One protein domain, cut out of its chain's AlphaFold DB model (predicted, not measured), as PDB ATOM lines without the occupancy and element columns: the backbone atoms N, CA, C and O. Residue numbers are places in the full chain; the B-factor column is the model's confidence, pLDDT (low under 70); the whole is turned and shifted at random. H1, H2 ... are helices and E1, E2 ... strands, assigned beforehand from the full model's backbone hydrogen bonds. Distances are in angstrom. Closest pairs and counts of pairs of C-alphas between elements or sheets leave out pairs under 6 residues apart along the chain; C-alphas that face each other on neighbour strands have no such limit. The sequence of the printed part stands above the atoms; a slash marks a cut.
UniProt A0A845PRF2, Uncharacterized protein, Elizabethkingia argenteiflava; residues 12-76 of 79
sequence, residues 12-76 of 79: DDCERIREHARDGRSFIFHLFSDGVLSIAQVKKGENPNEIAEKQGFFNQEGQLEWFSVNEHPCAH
ATOM      1  N   ASP A  12     165.546 171.080 302.656       72.44
ATOM      2  CA  ASP A  12     165.873 172.460 303.050       72.44
ATOM      3  C   ASP A  12     167.259 172.604 303.702       72.44
ATOM      4  O   ASP A  12     167.954 173.594 303.482       72.44
ATOM      5  N   ASP A  13     167.709 171.623 304.486       79.06
ATOM      6  CA  ASP A  13     169.015 171.691 305.149       79.06
ATOM      7  C   ASP A  13     170.162 171.549 304.142       79.06
ATOM      8  O   ASP A  13     171.183 172.232 304.250       79.06
ATOM      9  N   CYS A  14     169.976 170.718 303.114       77.62
ATOM     10  CA  CYS A  14     170.924 170.612 302.009       77.62
ATOM     11  C   CYS A  14     170.972 171.880 301.149       77.62
ATOM     12  O   CYS A  14     172.055 172.254 300.693       77.62
ATOM     13  N   GLU A  15     169.842 172.568 300.965       80.06
ATOM     14  CA  GLU A  15     169.814 173.880 300.313       80.06
ATOM     15  C   GLU A  15     170.591 174.918 301.133       80.06
ATOM     16  O   GLU A  15     171.508 175.547 300.603       80.06
ATOM     17  N   ARG A  16     170.348 174.987 302.449       82.38
ATOM     18  CA  ARG A  16     171.084 175.881 303.357       82.38
ATOM     19  C   ARG A  16     172.586 175.608 303.326       82.38
ATOM     20  O   ARG A  16     173.368 176.547 303.184       82.38
ATOM     21  N   ILE A  17     173.018 174.347 303.414       84.19
ATOM     22  CA  ILE A  17     174.443 173.977 303.317       84.19
ATOM     23  C   ILE A  17     175.044 174.469 301.995       84.19
ATOM     24  O   ILE A  17     176.127 175.055 301.988       84.19
ATOM     25  N   ARG A  18     174.337 174.268 300.878       83.50
ATOM     26  CA  ARG A  18     174.794 174.676 299.547       83.50
ATOM     27  C   ARG A  18     174.921 176.193 299.419       83.50
ATOM     28  O   ARG A  18     175.909 176.664 298.859       83.50
ATOM     29  N   GLU A  19     173.953 176.955 299.921       85.38
ATOM     30  CA  GLU A  19     174.012 178.421 299.911       85.38
ATOM     31  C   GLU A  19     175.242 178.935 300.669       85.38
ATOM     32  O   GLU A  19     175.998 179.754 300.147       85.38
ATOM     33  N   HIS A  20     175.505 178.383 301.858       85.56
ATOM     34  CA  HIS A  20     176.640 178.787 302.689       85.56
ATOM     35  C   HIS A  20     177.985 178.326 302.107       85.56
ATOM     36  O   HIS A  20     178.973 179.051 302.199       85.56
ATOM     37  N   ALA A  21     178.037 177.165 301.447       84.81
ATOM     38  CA  ALA A  21     179.231 176.712 300.732       84.81
ATOM     39  C   ALA A  21     179.576 177.616 299.531       84.81
ATOM     40  O   ALA A  21     180.749 177.838 299.230       84.81
ATOM     41  N   ARG A  22     178.567 178.186 298.857       83.44
ATOM     42  CA  ARG A  22     178.751 179.081 297.696       83.44
ATOM     43  C   ARG A  22     179.129 180.516 298.062       83.44
ATOM     44  O   ARG A  22     179.700 181.204 297.221       83.44
ATOM     45  N   ASP A  23     178.843 180.963 299.285       82.19
ATOM     46  CA  ASP A  23     179.155 182.323 299.761       82.19
ATOM     47  C   ASP A  23     180.675 182.607 299.810       82.19
ATOM     48  O   ASP A  23     181.107 183.758 299.774       82.19
ATOM     49  N   GLY A  24     181.511 181.562 299.842       74.31
ATOM     50  CA  GLY A  24     182.974 181.686 299.806       74.31
ATOM     51  C   GLY A  24     183.610 182.061 301.149       74.31
ATOM     52  O   GLY A  24     184.830 182.221 301.237       74.31
ATOM     53  N   ARG A  25     182.806 182.184 302.210       85.94
ATOM     54  CA  ARG A  25     183.273 182.272 303.600       85.94
ATOM     55  C   ARG A  25     183.327 180.877 304.232       85.94
ATOM     56  O   ARG A  25     182.763 179.917 303.715       85.94
ATOM     57  N   SER A  26     184.021 180.762 305.362       88.12
ATOM     58  CA  SER A  26     184.092 179.504 306.110       88.12
ATOM     59  C   SER A  26     182.871 179.354 307.008       88.12
ATOM     60  O   SER A  26     182.618 180.207 307.860       88.12
ATOM     61  N   PHE A  27     182.142 178.254 306.851       91.50
ATOM     62  CA  PHE A  27     181.024 177.899 307.716       91.50
ATOM     63  C   PHE A  27     181.174 176.472 308.216       91.50
ATOM     64  O   PHE A  27     181.644 175.587 307.498       91.50
ATOM     65  N   ILE A  28     180.734 176.271 309.448       93.00
ATOM     66  CA  ILE A  28     180.613 174.965 310.079       93.00
ATOM     67  C   ILE A  28     179.153 174.723 310.429       93.00
ATOM     68  O   ILE A  28     178.400 175.672 310.652       93.00
ATOM     69  N   PHE A  29     178.751 173.465 310.485       91.25
ATOM     70  CA  PHE A  29     177.412 173.079 310.886       91.25
ATOM     71  C   PHE A  29     177.439 171.913 311.868       91.25
ATOM     72  O   PHE A  29     178.388 171.130 311.905       91.25
ATOM     73  N   HIS A  30     176.374 171.811 312.649       91.50
ATOM     74  CA  HIS A  30     176.099 170.690 313.531       91.50
ATOM     75  C   HIS A  30     174.647 170.258 313.335       91.50
ATOM     76  O   HIS A  30     173.755 171.099 313.170       91.50
ATOM     77  N   LEU A  31     174.429 168.945 313.329       87.00
ATOM     78  CA  LEU A  31     173.105 168.352 313.265       87.00
ATOM     79  C   LEU A  31     172.777 167.785 314.639       87.00
ATOM     80  O   LEU A  31     173.297 166.744 315.034       87.00
ATOM     81  N   PHE A  32     171.913 168.489 315.358       85.12
ATOM     82  CA  PHE A  32     171.486 168.063 316.677       85.12
ATOM     83  C   PHE A  32     170.676 166.766 316.590       85.12
ATOM     84  O   PHE A  32     170.057 166.445 315.572       85.12
ATOM     85  N   SER A  33     170.649 166.008 317.688       79.94
ATOM     86  CA  SER A  33     169.941 164.720 317.756       79.94
ATOM     87  C   SER A  33     168.424 164.827 317.533       79.94
ATOM     88  O   SER A  33     167.779 163.825 317.237       79.94
ATOM     89  N   ASP A  34     167.851 166.025 317.661       81.88
ATOM     90  CA  ASP A  34     166.454 166.343 317.342       81.88
ATOM     91  C   ASP A  34     166.215 166.609 315.838       81.88
ATOM     92  O   ASP A  34     165.083 166.865 315.418       81.88
ATOM     93  N   GLY A  35     167.265 166.519 315.014       77.19
ATOM     94  CA  GLY A  35     167.228 166.773 313.577       77.19
ATOM     95  C   GLY A  35     167.292 168.256 313.210       77.19
ATOM     96  O   GLY A  35     166.973 168.602 312.072       77.19
ATOM     97  N   VAL A  36     167.663 169.142 314.140       83.69
ATOM     98  CA  VAL A  36     167.860 170.567 313.857       83.69
ATOM     99  C   VAL A  36     169.274 170.804 313.330       83.69
ATOM    100  O   VAL A  36     170.261 170.522 314.006       83.69
ATOM    101  N   LEU A  37     169.381 171.372 312.125       86.12
ATOM    102  CA  LEU A  37     170.652 171.829 311.569       86.12
ATOM    103  C   LEU A  37     170.928 173.283 311.968       86.12
ATOM    104  O   LEU A  37     170.187 174.210 311.609       86.12
ATOM    105  N   SER A  38     172.051 173.483 312.654       90.06
ATOM    106  CA  SER A  38     172.594 174.802 312.964       90.06
ATOM    107  C   SER A  38     173.878 175.054 312.182       90.06
ATOM    108  O   SER A  38     174.734 174.178 312.092       90.06
ATOM    109  N   ILE A  39     174.005 176.253 311.610       91.06
ATOM    110  CA  ILE A  39     175.178 176.698 310.847       91.06
ATOM    111  C   ILE A  39     175.764 177.913 311.554       91.06
ATOM    112  O   ILE A  39     175.039 178.844 311.908       91.06
ATOM    113  N   ALA A  40     177.082 177.930 311.701       92.81
ATOM    114  CA  ALA A  40     177.828 179.049 312.240       92.81
ATOM    115  C   ALA A  40     178.917 179.494 311.264       92.81
ATOM    116  O   ALA A  40     179.617 178.685 310.652       92.81
ATOM    117  N   GLN A  41     179.074 180.809 311.130       92.94
ATOM    118  CA  GLN A  41     180.165 181.384 310.358       92.94
ATOM    119  C   GLN A  41     181.453 181.375 311.184       92.94
ATOM    120  O   GLN A  41     181.478 181.882 312.303       92.94
ATOM    121  N   VAL A  42     182.539 180.890 310.588       92.00
ATOM    122  CA  VAL A  42     183.894 181.012 311.126       92.00
ATOM    123  C   VAL A  42     184.586 182.164 310.404       92.00
ATOM    124  O   VAL A  42     184.839 182.098 309.197       92.00
ATOM    125  N   LYS A  43     184.874 183.265 311.108       89.81
ATOM    126  CA  LYS A  43     185.613 184.373 310.490       89.81
ATOM    127  C   LYS A  43     187.075 183.983 310.303       89.81
ATOM    128  O   LYS A  43     187.622 183.122 310.987       89.81
ATOM    129  N   LYS A  44     187.735 184.653 309.360       84.81
ATOM    130  CA  LYS A  44     189.152 184.426 309.074       84.81
ATOM    131  C   LYS A  44     189.991 184.677 310.334       84.81
ATOM    132  O   LYS A  44     190.016 185.796 310.833       84.81
ATOM    133  N   GLY A  45     190.695 183.644 310.791       86.31
ATOM    134  CA  GLY A  45     191.537 183.693 311.989       86.31
ATOM    135  C   GLY A  45     190.838 183.275 313.287       86.31
ATOM    136  O   GLY A  45     191.517 183.192 314.303       86.31
ATOM    137  N   GLU A  46     189.531 182.985 313.266       89.94
ATOM    138  CA  GLU A  46     188.848 182.340 314.394       89.94
ATOM    139  C   GLU A  46     189.006 180.819 314.318       89.94
ATOM    140  O   GLU A  46     189.043 180.237 313.228       89.94
ATOM    141  N   ASN A  47     189.097 180.167 315.477       90.31
ATOM    142  CA  ASN A  47     189.149 178.716 315.550       90.31
ATOM    143  C   ASN A  47     187.726 178.141 315.410       90.31
ATOM    144  O   ASN A  47     186.859 178.488 316.216       90.31
ATOM    145  N   PRO A  48     187.469 177.241 314.442       90.12
ATOM    146  CA  PRO A  48     186.188 176.550 314.322       90.12
ATOM    147  C   PRO A  48     185.730 175.887 315.623       90.12
ATOM    148  O   PRO A  48     184.542 175.932 315.928       90.12
ATOM    149  N   ASN A  49     186.664 175.346 316.416       92.44
ATOM    150  CA  ASN A  49     186.333 174.710 317.688       92.44
ATOM    151  C   ASN A  49     185.746 175.715 318.687       92.44
ATOM    152  O   ASN A  49     184.697 175.458 319.263       92.44
ATOM    153  N   GLU A  50     186.352 176.898 318.825       93.25
ATOM    154  CA  GLU A  50     185.850 177.937 319.734       93.25
ATOM    155  C   GLU A  50     184.472 178.456 319.302       93.25
ATOM    156  O   GLU A  50     183.634 178.807 320.136       93.25
ATOM    157  N   ILE A  51     184.226 178.530 317.990       93.06
ATOM    158  CA  ILE A  51     182.916 178.909 317.451       93.06
ATOM    159  C   ILE A  51     181.887 177.815 317.743       93.06
ATOM    160  O   ILE A  51     180.797 178.127 318.218       93.06
ATOM    161  N   ALA A  52     182.239 176.552 317.511       92.75
ATOM    162  CA  ALA A  52     181.399 175.401 317.812       92.75
ATOM    163  C   ALA A  52     181.047 175.332 319.311       92.75
ATOM    164  O   ALA A  52     179.882 175.153 319.655       92.75
ATOM    165  N   GLU A  53     182.010 175.583 320.203       93.56
ATOM    166  CA  GLU A  53     181.786 175.620 321.653       93.56
ATOM    167  C   GLU A  53     180.801 176.730 322.044       93.56
ATOM    168  O   GLU A  53     179.847 176.482 322.782       93.56
ATOM    169  N   LYS A  54     180.970 177.945 321.500       92.38
ATOM    170  CA  LYS A  54     180.050 179.075 321.737       92.38
ATOM    171  C   LYS A  54     178.632 178.805 321.235       92.38
ATOM    172  O   LYS A  54     177.683 179.359 321.783       92.38
ATOM    173  N   GLN A  55     178.499 178.008 320.179       89.50
ATOM    174  CA  GLN A  55     177.218 177.646 319.571       89.50
ATOM    175  C   GLN A  55     176.601 176.380 320.182       89.50
ATOM    176  O   GLN A  55     175.472 176.032 319.842       89.50
ATOM    177  N   GLY A  56     177.307 175.705 321.094       91.88
ATOM    178  CA  GLY A  56     176.809 174.497 321.744       91.88
ATOM    179  C   GLY A  56     176.831 173.258 320.849       91.88
ATOM    180  O   GLY A  56     175.985 172.385 321.014       91.88
ATOM    181  N   PHE A  57     177.755 173.179 319.890       93.56
ATOM    182  CA  PHE A  57     177.852 172.075 318.931       93.56
ATOM    183  C   PHE A  57     178.513 170.852 319.576       93.56
ATOM    184  O   PHE A  57     179.688 170.560 319.353       93.56
ATOM    185  N   PHE A  58     177.753 170.165 320.422       91.31
ATOM    186  CA  PHE A  58     178.197 168.991 321.161       91.31
ATOM    187  C   PHE A  58     177.365 167.769 320.778       91.31
ATOM    188  O   PHE A  58     176.143 167.850 320.661       91.31
ATOM    189  N   ASN A  59     178.026 166.625 320.624       88.06
ATOM    190  CA  ASN A  59     177.358 165.347 320.421       88.06
ATOM    191  C   ASN A  59     176.777 164.796 321.740       88.06
ATOM    192  O   ASN A  59     176.906 165.392 322.813       88.06
ATOM    193  N   GLN A  60     176.145 163.620 321.676       85.94
ATOM    194  CA  GLN A  60     175.525 162.976 322.844       85.94
ATOM    195  C   GLN A  60     176.521 162.593 323.950       85.94
ATOM    196  O   GLN A  60     176.128 162.457 325.107       85.94
ATOM    197  N   GLU A  61     177.800 162.442 323.614       88.38
ATOM    198  CA  GLU A  61     178.880 162.157 324.564       88.38
ATOM    199  C   GLU A  61     179.452 163.438 325.200       88.38
ATOM    200  O   GLU A  61     180.375 163.372 326.012       88.38
ATOM    201  N   GLY A  62     178.911 164.614 324.853       88.19
ATOM    202  CA  GLY A  62     179.403 165.912 325.318       88.19
ATOM    203  C   GLY A  62     180.712 166.335 324.652       88.19
ATOM    204  O   GLY A  62     181.393 167.232 325.146       88.19
ATOM    205  N   GLN A  63     181.088 165.687 323.550       91.50
ATOM    206  CA  GLN A  63     182.269 166.037 322.776       91.50
ATOM    207  C   GLN A  63     181.904 167.055 321.706       91.50
ATOM    208  O   GLN A  63     180.815 167.018 321.135       91.50
ATOM    209  N   LEU A  64     182.832 167.968 321.439       91.69
ATOM    210  CA  LEU A  64     182.665 168.960 320.394       91.69
ATOM    211  C   LEU A  64     182.556 168.272 319.031       91.69
ATOM    212  O   LEU A  64     183.450 167.523 318.643       91.69
ATOM    213  N   GLU A  65     181.484 168.553 318.300       92.19
ATOM    214  CA  GLU A  65     181.207 167.926 317.014       92.19
ATOM    215  C   GLU A  65     180.690 168.965 316.028       92.19
ATOM    216  O   GLU A  65     179.626 169.551 316.209       92.19
ATOM    217  N   TRP A  66     181.431 169.180 314.950       92.19
ATOM    218  CA  TRP A  66     181.028 170.059 313.865       92.19
ATOM    219  C   TRP A  66     181.604 169.553 312.549       92.19
ATOM    220  O   TRP A  66     182.615 168.852 312.517       92.19
ATOM    221  N   PHE A  67     180.965 169.951 311.458       89.94
ATOM    222  CA  PHE A  67     181.348 169.583 310.102       89.94
ATOM    223  C   PHE A  67     181.473 170.840 309.250       89.94
ATOM    224  O   PHE A  67     180.716 171.796 309.431       89.94
ATOM    225  N   SER A  68     182.420 170.882 308.315       88.38
ATOM    226  CA  SER A  68     182.481 171.991 307.362       88.38
ATOM    227  C   SER A  68     181.351 171.863 306.350       88.38
ATOM    228  O   SER A  68     181.125 170.786 305.794       88.38
ATOM    229  N   VAL A  69     180.685 172.973 306.019       87.12
ATOM    230  CA  VAL A  69     179.655 172.962 304.961       87.12
ATOM    231  C   VAL A  69     180.216 172.455 303.627       87.12
ATOM    232  O   VAL A  69     179.495 171.829 302.864       87.12
ATOM    233  N   ASN A  70     181.515 172.652 303.374       82.69
ATOM    234  CA  ASN A  70     182.185 172.236 302.139       82.69
ATOM    235  C   ASN A  70     182.488 170.731 302.065       82.69
ATOM    236  O   ASN A  70     182.801 170.234 300.982       82.69
ATOM    237  N   GLU A  71     182.436 170.017 303.192       80.38
ATOM    238  CA  GLU A  71     182.678 168.569 303.257       80.38
ATOM    239  C   GLU A  71     181.413 167.759 302.962       80.38
ATOM    240  O   GLU A  71     181.491 166.579 302.619       80.38
ATOM    241  N   HIS A  72     180.236 168.383 303.069       80.50
ATOM    242  CA  HIS A  72     178.978 167.691 302.845       80.50
ATOM    243  C   HIS A  72     178.700 167.506 301.338       80.50
ATOM    244  O   HIS A  72     178.823 168.470 300.578       80.50
ATOM    245  N   PRO A  73     178.236 166.325 300.877       73.94
ATOM    246  CA  PRO A  73     177.929 166.078 299.464       73.94
ATOM    247  C   PRO A  73     176.971 167.108 298.849       73.94
ATOM    248  O   PRO A  73     177.179 167.534 297.715       73.94
ATOM    249  N   CYS A  74     175.989 167.587 299.624       77.19
ATOM    250  CA  CYS A  74     175.036 168.616 299.184       77.19
ATOM    251  C   CYS A  74     175.690 169.942 298.744       77.19
ATOM    252  O   CYS A  74     175.094 170.674 297.949       77.19
ATOM    253  N   ALA A  75     176.913 170.246 299.198       72.94
ATOM    254  CA  ALA A  75     177.655 171.424 298.748       72.94
ATOM    255  C   ALA A  75     178.103 171.328 297.281       72.94
ATOM    256  O   ALA A  75     178.128 172.341 296.582       72.94
ATOM    257  N   HIS A  76     178.414 170.116 296.808       67.50
ATOM    258  CA  HIS A  76     178.930 169.858 295.455       67.50
ATOM    259  C   HIS A  76     177.906 169.201 294.534       67.50
ATOM    260  O   HIS A  76     178.142 169.103 293.331       67.50
TER     261      HIS A  76
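This is residues 12 to 76 of the 79 residues of an uncharacterized protein of Elizabethkingia argenteiflava (UniProt A0A845PRF2). What does this model look like? A flat body has a two-stranded hairpin, E1 and E2, through its middle, with helix H1 on one side of the hairpin and helix H2 on the other. After H2 the long stretch of residues 56 to 72 folds back past the hairpin, pairs briefly with E1 at residues 67 to 68, and leads to the short helix H3, which packs on H1. What is it made of? The printed part has 65 residues with three named helices and two named strands, in the order H1, E1, E2, H2, H3; the sheet has the order E1 - E2 and is antiparallel, and the class is mixed, helices and strands. How large is it? It is compact, with a radius of gyration of the C-alphas of 11.3 A, and the C-alphas span 31 by 29 by 14 A.

Where does H1, residues 12 to 22, come near the strands? Its closest C-alphas to E1, residues 26 to 31, are those of His 20 and Phe 27, 6.7 A apart. To E2, residues 37 to 42, the closest are those of Asp 13 and Leu 37, 6.6 A apart. How do the two strands pair? E1 and E2 form a hairpin of antiparallel neighbours, with 156 degrees between their directions; the C-alphas of Phe 29 and Ile 39 face each other at 4.3 A. N 28 and O 40 are within hydrogen-bond range at 2.9 A, and so are N 42 and O 26 at 2.8 A. What comes after the strands? H2, residues 48 to 55, comes closest to E2 at the C-alphas of Val 42 and Pro 48, 5.9 A apart, and it is apart from H1. Further along, residues 67 to 68 pair with residues 28 to 29 of E1, antiparallel, and H3, residues 73 to 76, touches H1, the closest C-alphas being those of Arg 18 and Ala 75 at 4.4 A. How are the helix backbones formed? In H1 and H2 every O i to N i+4 pair is within hydrogen-bond range; H3 is too short for such a pair, and its one O i to N i+3 pair is within range.

Where does the printed part begin? H1 begins at C-alpha 12, at (165.873, 172.460, 303.050), and measures 15.4 A from first to last C-alpha. Where are the strands? E1, from Ser 26 to Leu 31, is 17.2 A long and begins at C-alpha 26, at (184.092, 179.504, 306.110). E2, from Leu 37 to Val 42, is 16.1 A long. Where do the other helices lie? H2 runs from Pro 48 to Gln 55, 10.5 A. H3 runs from Pro 73 to His 76, 5.6 A, and ends at C-alpha 76, at (178.930, 169.858, 295.455).

How far does the model reach? The two C-alphas farthest apart are those of Asp 23 and Glu 61, at 32.0 A, while the first and last printed C-alphas, those of Asp 12 and His 76, are 15.3 A apart. Which links are long? The link from H2 to H3 is long, with 17 residues, and these two helices are apart; the links from H1 to E1, from E1 to E2 and from E2 to H2 are tight. Is anything cut or uncertain? The printed part has no cut, its mean pLDDT is 86.3, and one printed residue, residue 76, is under 70.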